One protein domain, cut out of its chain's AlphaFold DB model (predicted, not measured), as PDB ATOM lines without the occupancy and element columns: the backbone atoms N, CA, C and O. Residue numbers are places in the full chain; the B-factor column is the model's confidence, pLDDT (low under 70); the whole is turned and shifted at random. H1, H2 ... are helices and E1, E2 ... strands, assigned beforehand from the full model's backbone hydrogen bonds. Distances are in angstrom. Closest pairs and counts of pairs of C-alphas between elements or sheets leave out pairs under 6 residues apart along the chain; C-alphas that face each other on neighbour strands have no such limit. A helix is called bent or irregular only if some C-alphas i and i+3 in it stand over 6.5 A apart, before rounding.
ATOM      1  N   ILE A   3     -22.767 -26.050  -5.666       86.88
ATOM      2  CA  ILE A   3     -23.622 -26.979  -4.914       86.88
ATOM      3  C   ILE A   3     -22.782 -28.217  -4.607       86.88
ATOM      4  O   ILE A   3     -22.326 -28.901  -5.523       86.88
ATOM      5  N   GLY A   4     -22.523 -28.475  -3.323       87.38
ATOM      6  CA  GLY A   4     -21.518 -29.461  -2.925       87.38
ATOM      7  C   GLY A   4     -20.155 -29.129  -3.545       87.38
ATOM      8  O   GLY A   4     -19.704 -27.986  -3.478       87.38
ATOM      9  N   ALA A   5     -19.526 -30.110  -4.191       87.00
ATOM     10  CA  ALA A   5     -18.273 -29.922  -4.929       87.00
ATOM     11  C   ALA A   5     -18.471 -29.402  -6.371       87.00
ATOM     12  O   ALA A   5     -17.515 -28.953  -7.006       87.00
ATOM     13  N   ALA A   6     -19.698 -29.445  -6.898       87.06
ATOM     14  CA  ALA A   6     -19.986 -29.101  -8.283       87.06
ATOM     15  C   ALA A   6     -20.147 -27.586  -8.474       87.06
ATOM     16  O   ALA A   6     -20.750 -26.876  -7.661       87.06
ATOM     17  N   LYS A   7     -19.615 -27.079  -9.590       90.88
ATOM     18  CA  LYS A   7     -19.748 -25.677 -10.003       90.88
ATOM     19  C   LYS A   7     -20.617 -25.610 -11.247       90.88
ATOM     20  O   LYS A   7     -20.292 -26.218 -12.257       90.88
ATOM     21  N   TYR A   8     -21.661 -24.799 -11.181       88.88
ATOM     22  CA  TYR A   8     -22.610 -24.578 -12.262       88.88
ATOM     23  C   TYR A   8     -22.510 -23.155 -12.790       88.88
ATOM     24  O   TYR A   8     -22.398 -22.189 -12.022       88.88
ATOM     25  N   LEU A   9     -22.605 -23.026 -14.105       90.50
ATOM     26  CA  LEU A   9     -22.844 -21.769 -14.796       90.50
ATOM     27  C   LEU A   9     -24.310 -21.724 -15.213       90.50
ATOM     28  O   LEU A   9     -24.921 -22.758 -15.480       90.50
ATOM     29  N   TRP A  10     -24.882 -20.527 -15.230       91.19
ATOM     30  CA  TRP A  10     -26.276 -20.355 -15.592       91.19
ATOM     31  C   TRP A  10     -26.525 -19.000 -16.237       91.19
ATOM     32  O   TRP A  10     -25.760 -18.051 -16.056       91.19
ATOM     33  N   LEU A  11     -27.603 -18.930 -17.007       91.81
ATOM     34  CA  LEU A  11     -28.142 -17.693 -17.553       91.81
ATOM     35  C   LEU A  11     -29.662 -17.783 -17.632       91.81
ATOM     36  O   LEU A  11     -30.223 -18.875 -17.707       91.81
ATOM     37  N   ILE A  12     -30.310 -16.626 -17.660       91.25
ATOM     38  CA  ILE A  12     -31.750 -16.498 -17.875       91.25
ATOM     39  C   ILE A  12     -31.960 -15.786 -19.210       91.25
ATOM     40  O   ILE A  12     -31.226 -14.847 -19.534       91.25
ATOM     41  N   ARG A  13     -32.929 -16.240 -20.009       90.88
ATOM     42  CA  ARG A  13     -33.356 -15.551 -21.236       90.88
ATOM     43  C   ARG A  13     -34.874 -15.440 -21.293       90.88
ATOM     44  O   ARG A  13     -35.536 -16.416 -20.945       90.88
ATOM     45  N   PRO A  14     -35.418 -14.315 -21.780       90.88
ATOM     46  CA  PRO A  14     -36.821 -14.268 -22.161       90.88
ATOM     47  C   PRO A  14     -37.068 -15.241 -23.323       90.88
ATOM     48  O   PRO A  14     -36.219 -15.391 -24.205       90.88
ATOM     49  N   ILE A  15     -38.216 -15.915 -23.301       90.75
ATOM     50  CA  ILE A  15     -38.705 -16.754 -24.408       90.75
ATOM     51  C   ILE A  15     -39.866 -16.047 -25.110       90.75
ATOM     52  O   ILE A  15     -39.955 -16.050 -26.333       90.75
ATOM     53  N   ASN A  16     -40.763 -15.460 -24.319       90.50
ATOM     54  CA  ASN A  16     -41.913 -14.674 -24.750       90.50
ATOM     55  C   ASN A  16     -42.265 -13.666 -23.630       90.50
ATOM     56  O   ASN A  16     -41.606 -13.692 -22.587       90.50
ATOM     57  N   PRO A  17     -43.275 -12.796 -23.805       89.88
ATOM     58  CA  PRO A  17     -43.619 -11.778 -22.806       89.88
ATOM     59  C   PRO A  17     -44.008 -12.302 -21.416       89.88
ATOM     60  O   PRO A  17     -44.070 -11.511 -20.481       89.88
ATOM     61  N   ASN A  18     -44.286 -13.601 -21.276       90.81
ATOM     62  CA  ASN A  18     -44.809 -14.206 -20.048       90.81
ATOM     63  C   ASN A  18     -43.911 -15.330 -19.507       90.81
ATOM     64  O   ASN A  18     -44.270 -15.988 -18.531       90.81
ATOM     65  N   HIS A  19     -42.777 -15.609 -20.156       91.75
ATOM     66  CA  HIS A  19     -41.907 -16.722 -19.787       91.75
ATOM     67  C   HIS A  19     -40.434 -16.413 -19.990       91.75
ATOM     68  O   HIS A  19     -40.003 -15.875 -21.015       91.75
ATOM     69  N   VAL A  20     -39.640 -16.930 -19.060       92.94
ATOM     70  CA  VAL A  20     -38.187 -17.008 -19.172       92.94
ATOM     71  C   VAL A  20     -37.722 -18.459 -19.117       92.94
ATOM     72  O   VAL A  20     -38.374 -19.322 -18.527       92.94
ATOM     73  N   VAL A  21     -36.571 -18.734 -19.725       92.19
ATOM     74  CA  VAL A  21     -35.848 -19.998 -19.570       92.19
ATOM     75  C   VAL A  21     -34.591 -19.766 -18.747       92.19
ATOM     76  O   VAL A  21     -33.762 -18.911 -19.073       92.19
ATOM     77  N   LEU A  22     -34.437 -20.558 -17.693       92.44
ATOM     78  CA  LEU A  22     -33.172 -20.756 -17.007       92.44
ATOM     79  C   LEU A  22     -32.409 -21.863 -17.731       92.44
ATOM     80  O   LEU A  22     -32.911 -22.975 -17.857       92.44
ATOM     81  N   LYS A  23     -31.187 -21.561 -18.169       90.81
ATOM     82  CA  LYS A  23     -30.251 -22.554 -18.704       90.81
ATOM     83  C   LYS A  23     -29.121 -22.760 -17.711       90.81
ATOM     84  O   LYS A  23     -28.499 -21.775 -17.313       90.81
ATOM     85  N   VAL A  24     -28.835 -24.007 -17.350       89.69
ATOM     86  CA  VAL A  24     -27.771 -24.373 -16.403       89.69
ATOM     87  C   VAL A  24     -26.875 -25.454 -16.991       89.69
ATOM     88  O   VAL A  24     -27.373 -26.424 -17.548       89.69
ATOM     89  N   TRP A  25     -25.559 -25.323 -16.836       88.00
ATOM     90  CA  TRP A  25     -24.591 -26.350 -17.230       88.00
ATOM     91  C   TRP A  25     -23.436 -26.454 -16.225       88.00
ATOM     92  O   TRP A  25     -23.166 -25.516 -15.462       88.00
ATOM     93  N   SER A  26     -22.766 -27.609 -16.211       86.19
ATOM     94  CA  SER A  26     -21.545 -27.823 -15.422       86.19
ATOM     95  C   SER A  26     -20.445 -26.877 -15.900       86.19
ATOM     96  O   SER A  26     -20.273 -26.670 -17.098       86.19
ATOM     97  N   LYS A  27     -19.667 -26.309 -14.973       86.12
ATOM     98  CA  LYS A  27     -18.477 -25.512 -15.312       86.12
ATOM     99  C   LYS A  27     -17.377 -26.379 -15.940       86.12
ATOM    100  O   LYS A  27     -16.527 -25.834 -16.634       86.12
ATOM    101  N   GLN A  28     -17.379 -27.684 -15.666       82.00
ATOM    102  CA  GLN A  28     -16.407 -28.625 -16.230       82.00
ATOM    103  C   GLN A  28     -16.730 -28.998 -17.686       82.00
ATOM    104  O   GLN A  28     -15.839 -29.436 -18.406       82.00
ATOM    105  N   GLY A  29     -17.975 -28.787 -18.129       73.12
ATOM    106  CA  GLY A  29     -18.419 -29.008 -19.506       73.12
ATOM    107  C   GLY A  29     -18.561 -27.717 -20.318       73.12
ATOM    108  O   GLY A  29     -18.499 -26.598 -19.796       73.12
ATOM    109  N   GLY A  30     -18.788 -27.859 -21.624       66.31
ATOM    110  CA  GLY A  30     -19.086 -26.746 -22.513       66.31
ATOM    111  C   GLY A  30     -20.539 -26.276 -22.399       66.31
ATOM    112  O   GLY A  30     -21.467 -27.046 -22.174       66.31
ATOM    113  N   ARG A  31     -20.784 -24.984 -22.654       66.00
ATOM    114  CA  ARG A  31     -22.145 -24.399 -22.690       66.00
ATOM    115  C   ARG A  31     -23.078 -25.066 -23.717       66.00
ATOM    116  O   ARG A  31     -24.295 -24.961 -23.587       66.00
ATOM    117  N   LYS A  32     -22.513 -25.680 -24.765       64.25
ATOM    118  CA  LYS A  32     -23.251 -26.379 -25.831       64.25
ATOM    119  C   LYS A  32     -23.491 -27.860 -25.526       64.25
ATOM    120  O   LYS A  32     -24.311 -28.459 -26.214       64.25
ATOM    121  N   ASP A  33     -22.893 -28.401 -24.465       62.53
ATOM    122  CA  ASP A  33     -22.993 -29.819 -24.083       62.53
ATOM    123  C   ASP A  33     -24.262 -30.108 -23.276       62.53
ATOM    124  O   ASP A  33     -24.293 -30.952 -22.388       62.53
ATOM    125  N   PHE A  34     -25.334 -29.415 -23.659       61.94
ATOM    126  CA  PHE A  34     -26.700 -29.606 -23.214       61.94
ATOM    127  C   PHE A  34     -27.053 -29.102 -21.806       61.94
ATOM    128  O   PHE A  34     -26.962 -29.829 -20.813       61.94
ATOM    129  N   PRO A  35     -27.552 -27.861 -21.711       71.56
ATOM    130  CA  PRO A  35     -27.969 -27.313 -20.438       71.56
ATOM    131  C   PRO A  35     -29.291 -27.933 -19.971       71.56
ATOM    132  O   PRO A  35     -30.177 -28.210 -20.777       71.56
ATOM    133  N   LEU A  36     -29.441 -28.088 -18.656       85.25
ATOM    134  CA  LEU A  36     -30.759 -28.131 -18.028       85.25
ATOM    135  C   LEU A  36     -31.513 -26.866 -18.446       85.25
ATOM    136  O   LEU A  36     -31.006 -25.761 -18.230       85.25
ATOM    137  N   GLU A  37     -32.702 -27.028 -19.019       88.88
ATOM    138  CA  GLU A  37     -33.597 -25.926 -19.345       88.88
ATOM    139  C   GLU A  37     -34.847 -26.006 -18.470       88.88
ATOM    140  O   GLU A  37     -35.594 -26.983 -18.510       88.88
ATOM    141  N   VAL A  38     -35.070 -24.961 -17.674       89.25
ATOM    142  CA  VAL A  38     -36.264 -24.835 -16.832       89.25
ATOM    143  C   VAL A  38     -37.039 -23.600 -17.253       89.25
ATOM    144  O   VAL A  38     -36.504 -22.487 -17.233       89.25
ATOM    145  N   ARG A  39     -38.298 -23.794 -17.644       91.62
ATOM    146  CA  ARG A  39     -39.204 -22.700 -18.007       91.62
ATOM    147  C   ARG A  39     -39.925 -22.195 -16.763       91.62
ATOM    148  O   ARG A  39     -40.532 -22.973 -16.030       91.62
ATOM    149  N   PHE A  40     -39.876 -20.885 -16.559       90.81
ATOM    150  CA  PHE A  40     -40.617 -20.191 -15.513       90.81
ATOM    151  C   PHE A  40     -41.600 -19.221 -16.149       90.81
ATOM    152  O   PHE A  40     -41.249 -18.531 -17.112       90.81
ATOM    153  N   ARG A  41     -42.805 -19.139 -15.581       91.06
ATOM    154  CA  ARG A  41     -43.680 -18.000 -15.831       91.06
ATOM    155  C   ARG A  41     -43.031 -16.757 -15.221       91.06
ATOM    156  O   ARG A  41     -42.538 -16.809 -14.097       91.06
ATOM    157  N   PHE A  42     -42.974 -15.695 -16.006       93.06
ATOM    158  CA  PHE A  42     -42.521 -14.373 -15.603       93.06
ATOM    159  C   PHE A  42     -43.081 -13.367 -16.605       93.06
ATOM    160  O   PHE A  42     -42.683 -13.358 -17.771       93.06
ATOM    161  N   ASP A  43     -44.020 -12.553 -16.151       92.69
ATOM    162  CA  ASP A  43     -44.661 -11.512 -16.936       92.69
ATOM    163  C   ASP A  43     -43.736 -10.286 -16.990       92.69
ATOM    164  O   ASP A  43     -43.610  -9.542 -16.018       92.69
ATOM    165  N   ASP A  44     -43.043 -10.097 -18.122       89.88
ATOM    166  CA  ASP A  44     -42.049  -9.030 -18.277       89.88
ATOM    167  C   ASP A  44     -42.728  -7.664 -18.070       89.88
ATOM    168  O   ASP A  44     -43.643  -7.316 -18.831       89.88
ATOM    169  N   PRO A  45     -42.309  -6.877 -17.062       90.38
ATOM    170  CA  PRO A  45     -43.002  -5.652 -16.691       90.38
ATOM    171  C   PRO A  45     -42.905  -4.562 -17.761       90.38
ATOM    172  O   PRO A  45     -43.737  -3.659 -17.781       90.38
ATOM    173  N   TRP A  46     -41.925  -4.638 -18.661       90.94
ATOM    174  CA  TRP A  46     -41.766  -3.676 -19.746       90.94
ATOM    175  C   TRP A  46     -42.673  -4.004 -20.923       90.94
ATOM    176  O   TRP A  46     -43.267  -3.104 -21.513       90.94
ATOM    177  N   LEU A  47     -42.833  -5.292 -21.231       89.50
ATOM    178  CA  LEU A  47     -43.733  -5.742 -22.295       89.50
ATOM    179  C   LEU A  47     -45.205  -5.722 -21.860       89.50
ATOM    180  O   LEU A  47     -46.085  -5.535 -22.694       89.50
ATOM    181  N   ASN A  48     -45.470  -5.859 -20.559       89.06
ATOM    182  CA  ASN A  48     -46.815  -5.851 -19.978       89.06
ATOM    183  C   ASN A  48     -47.133  -4.552 -19.214       89.06
ATOM    184  O   ASN A  48     -48.080  -4.525 -18.430       89.06
ATOM    185  N   TYR A  49     -46.376  -3.468 -19.436       89.50
ATOM    186  CA  TYR A  49     -46.481  -2.231 -18.651       89.50
ATOM    187  C   TYR A  49     -47.916  -1.699 -18.566       89.50
ATOM    188  O   TYR A  49     -48.440  -1.529 -17.468       89.50
ATOM    189  N   GLY A  50     -48.570  -1.491 -19.717       91.75
ATOM    190  CA  GLY A  50     -49.937  -0.964 -19.792       91.75
ATOM    191  C   GLY A  50     -50.934  -1.784 -18.964       91.75
ATOM    192  O   GLY A  50     -51.524  -1.234 -18.036       91.75
ATOM    193  N   PRO A  51     -51.084  -3.094 -19.238       90.62
ATOM    194  CA  PRO A  51     -51.923  -3.984 -18.434       90.62
ATOM    195  C   PRO A  51     -51.587  -4.000 -16.932       90.62
ATOM    196  O   PRO A  51     -52.489  -4.058 -16.101       90.62
ATOM    197  N   ILE A  52     -50.303  -3.924 -16.561       90.12
ATOM    198  CA  ILE A  52     -49.872  -3.947 -15.156       90.12
ATOM    199  C   ILE A  52     -50.266  -2.665 -14.416       90.12
ATOM    200  O   ILE A  52     -50.654  -2.737 -13.249       90.12
ATOM    201  N   ILE A  53     -50.141  -1.492 -15.042       91.06
ATOM    202  CA  ILE A  53     -50.449  -0.219 -14.368       91.06
ATOM    203  C   ILE A  53     -51.950   0.076 -14.300       91.06
ATOM    204  O   ILE A  53     -52.365   0.856 -13.447       91.06
ATOM    205  N   THR A  54     -52.761  -0.534 -15.170       92.44
ATOM    206  CA  THR A  54     -54.224  -0.365 -15.177       92.44
ATOM    207  C   THR A  54     -54.958  -1.402 -14.328       92.44
ATOM    208  O   THR A  54     -56.109  -1.178 -13.955       92.44
ATOM    209  N   ALA A  55     -54.316  -2.524 -13.991       90.12
ATOM    210  CA  ALA A  55     -54.884  -3.524 -13.097       90.12
ATOM    211  C   ALA A  55     -54.968  -3.014 -11.638       90.12
ATOM    212  O   ALA A  55     -54.042  -2.342 -11.168       90.12
ATOM    213  N   PRO A  56     -56.025  -3.375 -10.877       91.25
ATOM    214  CA  PRO A  56     -56.130  -3.043  -9.456       91.25
ATOM    215  C   PRO A  56     -54.902  -3.532  -8.689       91.25
ATOM    216  O   PRO A  56     -54.570  -4.719  -8.739       91.25
ATOM    217  N   SER A  57     -54.230  -2.625  -7.978       85.31
ATOM    218  CA  SER A  57     -52.906  -2.873  -7.393       85.31
ATOM    219  C   SER A  57     -52.864  -4.103  -6.485       85.31
ATOM    220  O   SER A  57     -51.894  -4.860  -6.551       85.31
ATOM    221  N   GLU A  58     -53.928  -4.316  -5.708       87.06
ATOM    222  CA  GLU A  58     -54.103  -5.428  -4.768       87.06
ATOM    223  C   GLU A  58     -54.235  -6.783  -5.468       87.06
ATOM    224  O   GLU A  58     -53.798  -7.793  -4.929       87.06
ATOM    225  N   ARG A  59     -54.754  -6.810  -6.700       85.81
ATOM    226  CA  ARG A  59     -55.062  -8.039  -7.448       85.81
ATOM    227  C   ARG A  59     -54.060  -8.359  -8.548       85.81
ATOM    228  O   ARG A  59     -54.199  -9.362  -9.234       85.81
ATOM    229  N   ARG A  60     -53.023  -7.536  -8.740       88.06
ATOM    230  CA  ARG A  60     -52.029  -7.740  -9.816       88.06
ATOM    231  C   ARG A  60     -51.385  -9.123  -9.785       88.06
ATOM    232  O   ARG A  60     -51.178  -9.706 -10.841       88.06
ATOM    233  N   HIS A  61     -51.135  -9.650  -8.591       85.44
ATOM    234  CA  HIS A  61     -50.558 -10.978  -8.388       85.44
ATOM    235  C   HIS A  61     -51.484 -12.132  -8.825       85.44
ATOM    236  O   HIS A  61     -51.005 -13.240  -9.031       85.44
ATOM    237  N   GLU A  62     -52.790 -11.888  -8.994       86.88
ATOM    238  CA  GLU A  62     -53.738 -12.878  -9.530       86.88
ATOM    239  C   GLU A  62     -53.579 -13.061 -11.049       86.88
ATOM    240  O   GLU A  62     -53.900 -14.118 -11.587       86.88
ATOM    241  N   PHE A  63     -53.095 -12.029 -11.748       85.62
ATOM    242  CA  PHE A  63     -53.043 -11.986 -13.214       85.62
ATOM    243  C   PHE A  63     -51.618 -12.024 -13.768       85.62
ATOM    244  O   PHE A  63     -51.403 -12.512 -14.881       85.62
ATOM    245  N   PHE A  64     -50.650 -11.530 -12.993       89.88
ATOM    246  CA  PHE A  64     -49.258 -11.391 -13.396       89.88
ATOM    247  C   PHE A  64     -48.316 -12.061 -12.397       89.88
ATOM    248  O   PHE A  64     -48.344 -11.781 -11.199       89.88
ATOM    249  N   GLU A  65     -47.412 -12.879 -12.921       91.81
ATOM    250  CA  GLU A  65     -46.260 -13.416 -12.213       91.81
ATOM    251  C   GLU A  65     -45.074 -12.468 -12.399       91.81
ATOM    252  O   GLU A  65     -44.321 -12.557 -13.368       91.81
ATOM    253  N   LEU A  66     -44.927 -11.518 -11.478       89.56
ATOM    254  CA  LEU A  66     -43.890 -10.484 -11.541       89.56
ATOM    255  C   LEU A  66     -42.640 -10.840 -10.727       89.56
ATOM    256  O   LEU A  66     -41.681 -10.065 -10.716       89.56
ATOM    257  N   ALA A  67     -42.629 -11.974 -10.016       89.19
ATOM    258  CA  ALA A  67     -41.479 -12.362  -9.216       89.19
ATOM    259  C   ALA A  67     -40.326 -12.808 -10.137       89.19
ATOM    260  O   ALA A  67     -40.446 -13.809 -10.847       89.19
ATOM    261  N   PRO A  68     -39.177 -12.106 -10.138       86.69
ATOM    262  CA  PRO A  68     -38.060 -12.491 -10.985       86.69
ATOM    263  C   PRO A  68     -37.433 -13.803 -10.507       86.69
ATOM    264  O   PRO A  68     -37.488 -14.169  -9.328       86.69
ATOM    265  N   VAL A  69     -36.735 -14.488 -11.413       90.50
ATOM    266  CA  VAL A  69     -35.928 -15.658 -11.050       90.50
ATOM    267  C   VAL A  69     -34.780 -15.218 -10.137       90.50
ATOM    268  O   VAL A  69     -33.866 -14.502 -10.547       90.50
ATOM    269  N   THR A  70     -34.819 -15.668  -8.884       91.75
ATOM    270  CA  THR A  70     -33.811 -15.350  -7.862       91.75
ATOM    271  C   THR A  70     -32.721 -16.424  -7.781       91.75
ATOM    272  O   THR A  70     -32.966 -17.573  -8.153       91.75
ATOM    273  N   PRO A  71     -31.536 -16.133  -7.204       92.00
ATOM    274  CA  PRO A  71     -30.519 -17.158  -6.952       92.00
ATOM    275  C   PRO A  71     -31.034 -18.350  -6.129       92.00
ATOM    276  O   PRO A  71     -30.643 -19.487  -6.384       92.00
ATOM    277  N   LYS A  72     -31.956 -18.108  -5.183       92.31
ATOM    278  CA  LYS A  72     -32.622 -19.169  -4.411       92.31
ATOM    279  C   LYS A  72     -33.451 -20.081  -5.319       92.31
ATOM    280  O   LYS A  72     -33.383 -21.297  -5.170       92.31
ATOM    281  N   LEU A  73     -34.188 -19.510  -6.274       91.31
ATOM    282  CA  LEU A  73     -34.965 -20.280  -7.246       91.31
ATOM    283  C   LEU A  73     -34.062 -21.067  -8.206       91.31
ATOM    284  O   LEU A  73     -34.359 -22.216  -8.510       91.31
ATOM    285  N   VAL A  74     -32.927 -20.493  -8.624       92.62
ATOM    286  CA  VAL A  74     -31.924 -21.208  -9.436       92.62
ATOM    287  C   VAL A  74     -31.367 -22.413  -8.675       92.62
ATOM    288  O   VAL A  74     -31.282 -23.500  -9.238       92.62
ATOM    289  N   ARG A  75     -31.010 -22.245  -7.392       93.56
ATOM    290  CA  ARG A  75     -30.557 -23.348  -6.529       93.56
ATOM    291  C   ARG A  75     -31.605 -24.451  -6.441       93.56
ATOM    292  O   ARG A  75     -31.286 -25.601  -6.718       93.56
ATOM    293  N   TRP A  76     -32.840 -24.073  -6.119       92.12
ATOM    294  CA  TRP A  76     -33.963 -24.999  -6.038       92.12
ATOM    295  C   TRP A  76     -34.168 -25.774  -7.348       92.12
ATOM    296  O   TRP A  76     -34.302 -26.990  -7.315       92.12
ATOM    297  N   ALA A  77     -34.121 -25.098  -8.499       90.69
ATOM    298  CA  ALA A  77     -34.334 -25.729  -9.799       90.69
ATOM    299  C   ALA A  77     -33.264 -26.782 -10.122       90.69
ATOM    300  O   ALA A  77     -33.577 -27.828 -10.683       90.69
ATOM    301  N   ILE A  78     -32.010 -26.523  -9.743       89.75
ATOM    302  CA  ILE A  78     -30.929 -27.498  -9.904       89.75
ATOM    303  C   ILE A  78     -31.137 -28.701  -8.984       89.75
ATOM    304  O   ILE A  78     -31.071 -29.831  -9.458       89.75
ATOM    305  N   ASP A  79     -31.411 -28.473  -7.697       90.62
ATOM    306  CA  ASP A  79     -31.620 -29.562  -6.735       90.62
ATOM    307  C   ASP A  79     -32.830 -30.436  -7.142       90.62
ATOM    308  O   ASP A  79     -32.759 -31.668  -7.109       90.62
ATOM    309  N   ALA A  80     -33.916 -29.810  -7.609       87.50
ATOM    310  CA  ALA A  80     -35.102 -30.496  -8.117       87.50
ATOM    311  C   ALA A  80     -34.806 -31.295  -9.396       87.50
ATOM    312  O   ALA A  80     -35.213 -32.450  -9.501       87.50
ATOM    313  N   ALA A  81     -34.053 -30.730 -10.344       85.31
ATOM    314  CA  ALA A  81     -33.672 -31.439 -11.562       85.31
ATOM    315  C   ALA A  81     -32.771 -32.648 -11.264       85.31
ATOM    316  O   ALA A  81     -32.988 -33.717 -11.829       85.31
ATOM    317  N   ILE A  82     -31.797 -32.509 -10.354       85.00
ATOM    318  CA  ILE A  82     -30.942 -33.622  -9.905       85.00
ATOM    319  C   ILE A  82     -31.798 -34.731  -9.284       85.00
ATOM    320  O   ILE A  82     -31.634 -35.898  -9.628       85.00
ATOM    321  N   THR A  83     -32.750 -34.364  -8.421       84.94
ATOM    322  CA  THR A  83     -33.699 -35.313  -7.812       84.94
ATOM    323  C   THR A  83     -34.546 -36.024  -8.872       84.94
ATOM    324  O   THR A  83     -34.799 -37.220  -8.761       84.94
ATOM    325  N   ALA A  84     -34.921 -35.318  -9.941       79.44
ATOM    326  CA  ALA A  84     -35.632 -35.866 -11.095       79.44
ATOM    327  C   ALA A  84     -34.738 -36.676 -12.064       79.44
ATOM    328  O   ALA A  84     -35.210 -37.122 -13.110       79.44
ATOM    329  N   GLY A  85     -33.456 -36.880 -11.742       79.38
ATOM    330  CA  GLY A  85     -32.529 -37.704 -12.521       79.38
ATOM    331  C   GLY A  85     -31.692 -36.947 -13.554       79.38
ATOM    332  O   GLY A  85     -31.017 -37.581 -14.370       79.38
ATOM    333  N   TRP A  86     -31.691 -35.609 -13.541       81.56
ATOM    334  CA  TRP A  86     -30.751 -34.833 -14.349       81.56
ATOM    335  C   TRP A  86     -29.319 -35.051 -13.851       81.56
ATOM    336  O   TRP A  86     -28.988 -34.744 -12.704       81.56
ATOM    337  N   ASN A  87     -28.454 -35.543 -14.738       79.94
ATOM    338  CA  ASN A  87     -27.028 -35.676 -14.478       79.94
ATOM    339  C   ASN A  87     -26.243 -34.685 -15.358       79.94
ATOM    340  O   ASN A  87     -26.233 -34.846 -16.582       79.94
ATOM    341  N   PRO A  88     -25.563 -33.685 -14.768       73.19
ATOM    342  CA  PRO A  88     -24.780 -32.706 -15.521       73.19
ATOM    343  C   PRO A  88     -23.549 -33.297 -16.229       73.19
ATOM    344  O   PRO A  88     -23.038 -32.664 -17.147       73.19
ATOM    345  N   GLU A  89     -23.084 -34.481 -15.821       72.44
ATOM    346  CA  GLU A  89     -21.910 -35.164 -16.385       72.44
ATOM    347  C   GLU A  89     -22.299 -36.301 -17.356       72.44
ATOM    348  O   GLU A  89     -21.459 -36.808 -18.095       72.44
ATOM    349  N   GLN A  90     -23.575 -36.716 -17.375       67.62
ATOM    350  CA  GLN A  90     -24.102 -37.755 -18.273       67.62
ATOM    351  C   GLN A  90     -25.387 -37.267 -18.951       67.62
ATOM    352  O   GLN A  90     -26.495 -37.500 -18.455       67.62
ATOM    353  N   PRO A  91     -25.266 -36.576 -20.091       56.91
ATOM    354  CA  PRO A  91     -26.379 -35.842 -20.666       56.91
ATOM    355  C   PRO A  91     -27.371 -36.788 -21.376       56.91
ATOM    356  O   PRO A  91     -27.280 -36.978 -22.584       56.91
ATOM    357  N   ARG A  92     -28.364 -37.338 -20.660       55.34
ATOM    358  CA  ARG A  92     -29.521 -38.050 -21.260       55.34
ATOM    359  C   ARG A  92     -30.506 -37.082 -21.947       55.34
ATOM    360  O   ARG A  92     -30.454 -35.876 -21.717       55.34
ATOM    361  N   GLU A  93     -31.382 -37.612 -22.804       55.53
ATOM    362  CA  GLU A  93     -32.239 -36.870 -23.755       55.53
ATOM    363  C   GLU A  93     -33.282 -35.918 -23.128       55.53
ATOM    364  O   GLU A  93     -33.713 -34.966 -23.779       55.53
ATOM    365  N   HIS A  94     -33.671 -36.099 -21.863       57.59
ATOM    366  CA  HIS A  94     -34.759 -35.330 -21.240       57.59
ATOM    367  C   HIS A  94     -34.240 -34.090 -20.499       57.59
ATOM    368  O   HIS A  94     -33.789 -34.186 -19.359       57.59
ATOM    369  N   ARG A  95     -34.265 -32.917 -21.151       61.81
ATOM    370  CA  ARG A  95     -33.642 -31.680 -20.616       61.81
ATOM    371  C   ARG A  95     -34.551 -30.464 -20.509       61.81
ATOM    372  O   ARG A  95     -34.057 -29.382 -20.201       61.81
ATOM    373  N   LEU A  96     -35.847 -30.633 -20.749       64.38
ATOM    374  CA  LEU A  96     -36.816 -29.557 -20.610       64.38
ATOM    375  C   LEU A  96     -37.757 -29.884 -19.454       64.38
ATOM    376  O   LEU A  96     -38.479 -30.879 -19.499       64.38
ATOM    377  N   PHE A  97     -37.713 -29.051 -18.420       72.06
ATOM    378  CA  PHE A  97     -38.646 -29.110 -17.304       72.06
ATOM    379  C   PHE A  97     -39.501 -27.849 -17.281       72.06
ATOM    380  O   PHE A  97     -39.017 -26.732 -17.502       72.06
ATOM    381  N   GLU A  98     -40.775 -28.024 -16.968       74.88
ATOM    382  CA  GLU A  98     -41.687 -26.930 -16.667       74.88
ATOM    383  C   GLU A  98     -41.989 -26.942 -15.175       74.88
ATOM    384  O   GLU A  98     -42.141 -28.000 -14.563       74.88
ATOM    385  N   ARG A  99     -42.047 -25.755 -14.570       74.69
ATOM    386  CA  ARG A  99     -42.515 -25.645 -13.194       74.69
ATOM    387  C   ARG A  99     -44.034 -25.796 -13.187       74.69
ATOM    388  O   ARG A  99     -44.739 -24.928 -13.694       74.69
ATOM    389  N   GLY A 100     -44.518 -26.893 -12.618       66.75
ATOM    390  CA  GLY A 100     -45.940 -27.138 -12.412       66.75
ATOM    391  C   GLY A 100     -46.550 -26.162 -11.404       66.75
ATOM    392  O   GLY A 100     -45.847 -25.511 -10.627       66.75
ATOM    393  N   SER A 101     -47.881 -26.092 -11.377       66.00
ATOM    394  CA  SER A 101     -48.652 -25.224 -10.471       66.00
ATOM    395  C   SER A 101     -48.373 -25.480  -8.986       66.00
ATOM    396  O   SER A 101     -48.469 -24.565  -8.176       66.00
ATOM    397  N   ASN A 102     -47.979 -26.707  -8.637       65.75
ATOM    398  CA  ASN A 102     -47.662 -27.113  -7.263       65.75
ATOM    399  C   ASN A 102     -46.198 -26.836  -6.891       65.75
ATOM    400  O   ASN A 102     -45.757 -27.141  -5.789       65.75
ATOM    401  N   GLY A 103     -45.433 -26.259  -7.819       65.19
ATOM    402  CA  GLY A 103     -44.029 -25.947  -7.639       65.19
ATOM    403  C   GLY A 103     -43.081 -27.030  -8.129       65.19
ATOM    404  O   GLY A 103     -41.929 -26.682  -8.331       65.19
ATOM    405  N   ASP A 104     -43.521 -28.262  -8.385       72.50
ATOM    406  CA  ASP A 104     -42.652 -29.351  -8.854       72.50
ATOM    407  C   ASP A 104     -42.160 -29.152 -10.293       72.50
ATOM    408  O   ASP A 104     -42.820 -28.514 -11.115       72.50
TER     409      ASP A 104
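Overview. This is residues 3 to 104 of the 111 residues of an uncharacterized protein of Lysobacter sp. Root690 (UniProt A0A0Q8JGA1). A strongly twisted sheet of four strands has one helix, H3, packed over one face, and a small head of two short helices, H1 and H2, lies beyond one end of the sheet. The printed part has 102 residues with four named strands and three named helices, in the order E1 E2 E3 H1 H2 H3 E4, and its class is mixed. The sheet is mixed, with order E1, E2, E3, E4. The whole is elongated, 48 by 25 by 24 A, and only just loose, close to compact, with a radius of gyration of the C-alphas of 15.6 A.

Along the chain. E1, residues 6 to 16, begins at C-alpha 6 (-19.986, -29.101, -8.283) and is 31.0 A long. E2, residues 19 to 26, measures 23.6 A, and E3, residues 36 to 41, 16.6 A. E4, residues 96 to 99, ends at C-alpha 99 (-42.515, -25.645, -13.194). H3, residues 71 to 83, measures 18.5 A. H1 is residues 49 to 54 and H2 residues 57 to 63.

Arrangement. E1, E2 and E3 form a meander, each strand the antiparallel neighbour of the one before, with N 11 and O 23 at 3.0 A and N 22 and O 38 at 2.9 A. E3 and E4 are parallel, with N 97 and O 37 at 3.0 A; with H1, H2 and H3 between them they make a strand-helix-strand unit. H3 is on the sheet, making two layers; its closest C-alphas to E3 are those of Ala 77 and Val 38, 7.3 A. H1 and H2 are close but not clearly touching, at Ile 52 and Arg 60, C-alphas 6.9 A apart; neither is on the sheet. Every O i to N i+4 pair is within hydrogen-bond range in H1 and H3; irregular H2, with C-alphas 58 and 61 7.5 A apart, has 0 of 3, and 2 of 4 O i to N i+3 pairs.

Size, cuts and confidence. The two C-alphas farthest apart, of Thr 54 and Gln 90, are 48.1 A apart. The printed part has no cut; the link H3 to E4 is long. Residues 30 to 34, 90 to 96 and 100 to 103 have pLDDT under 70.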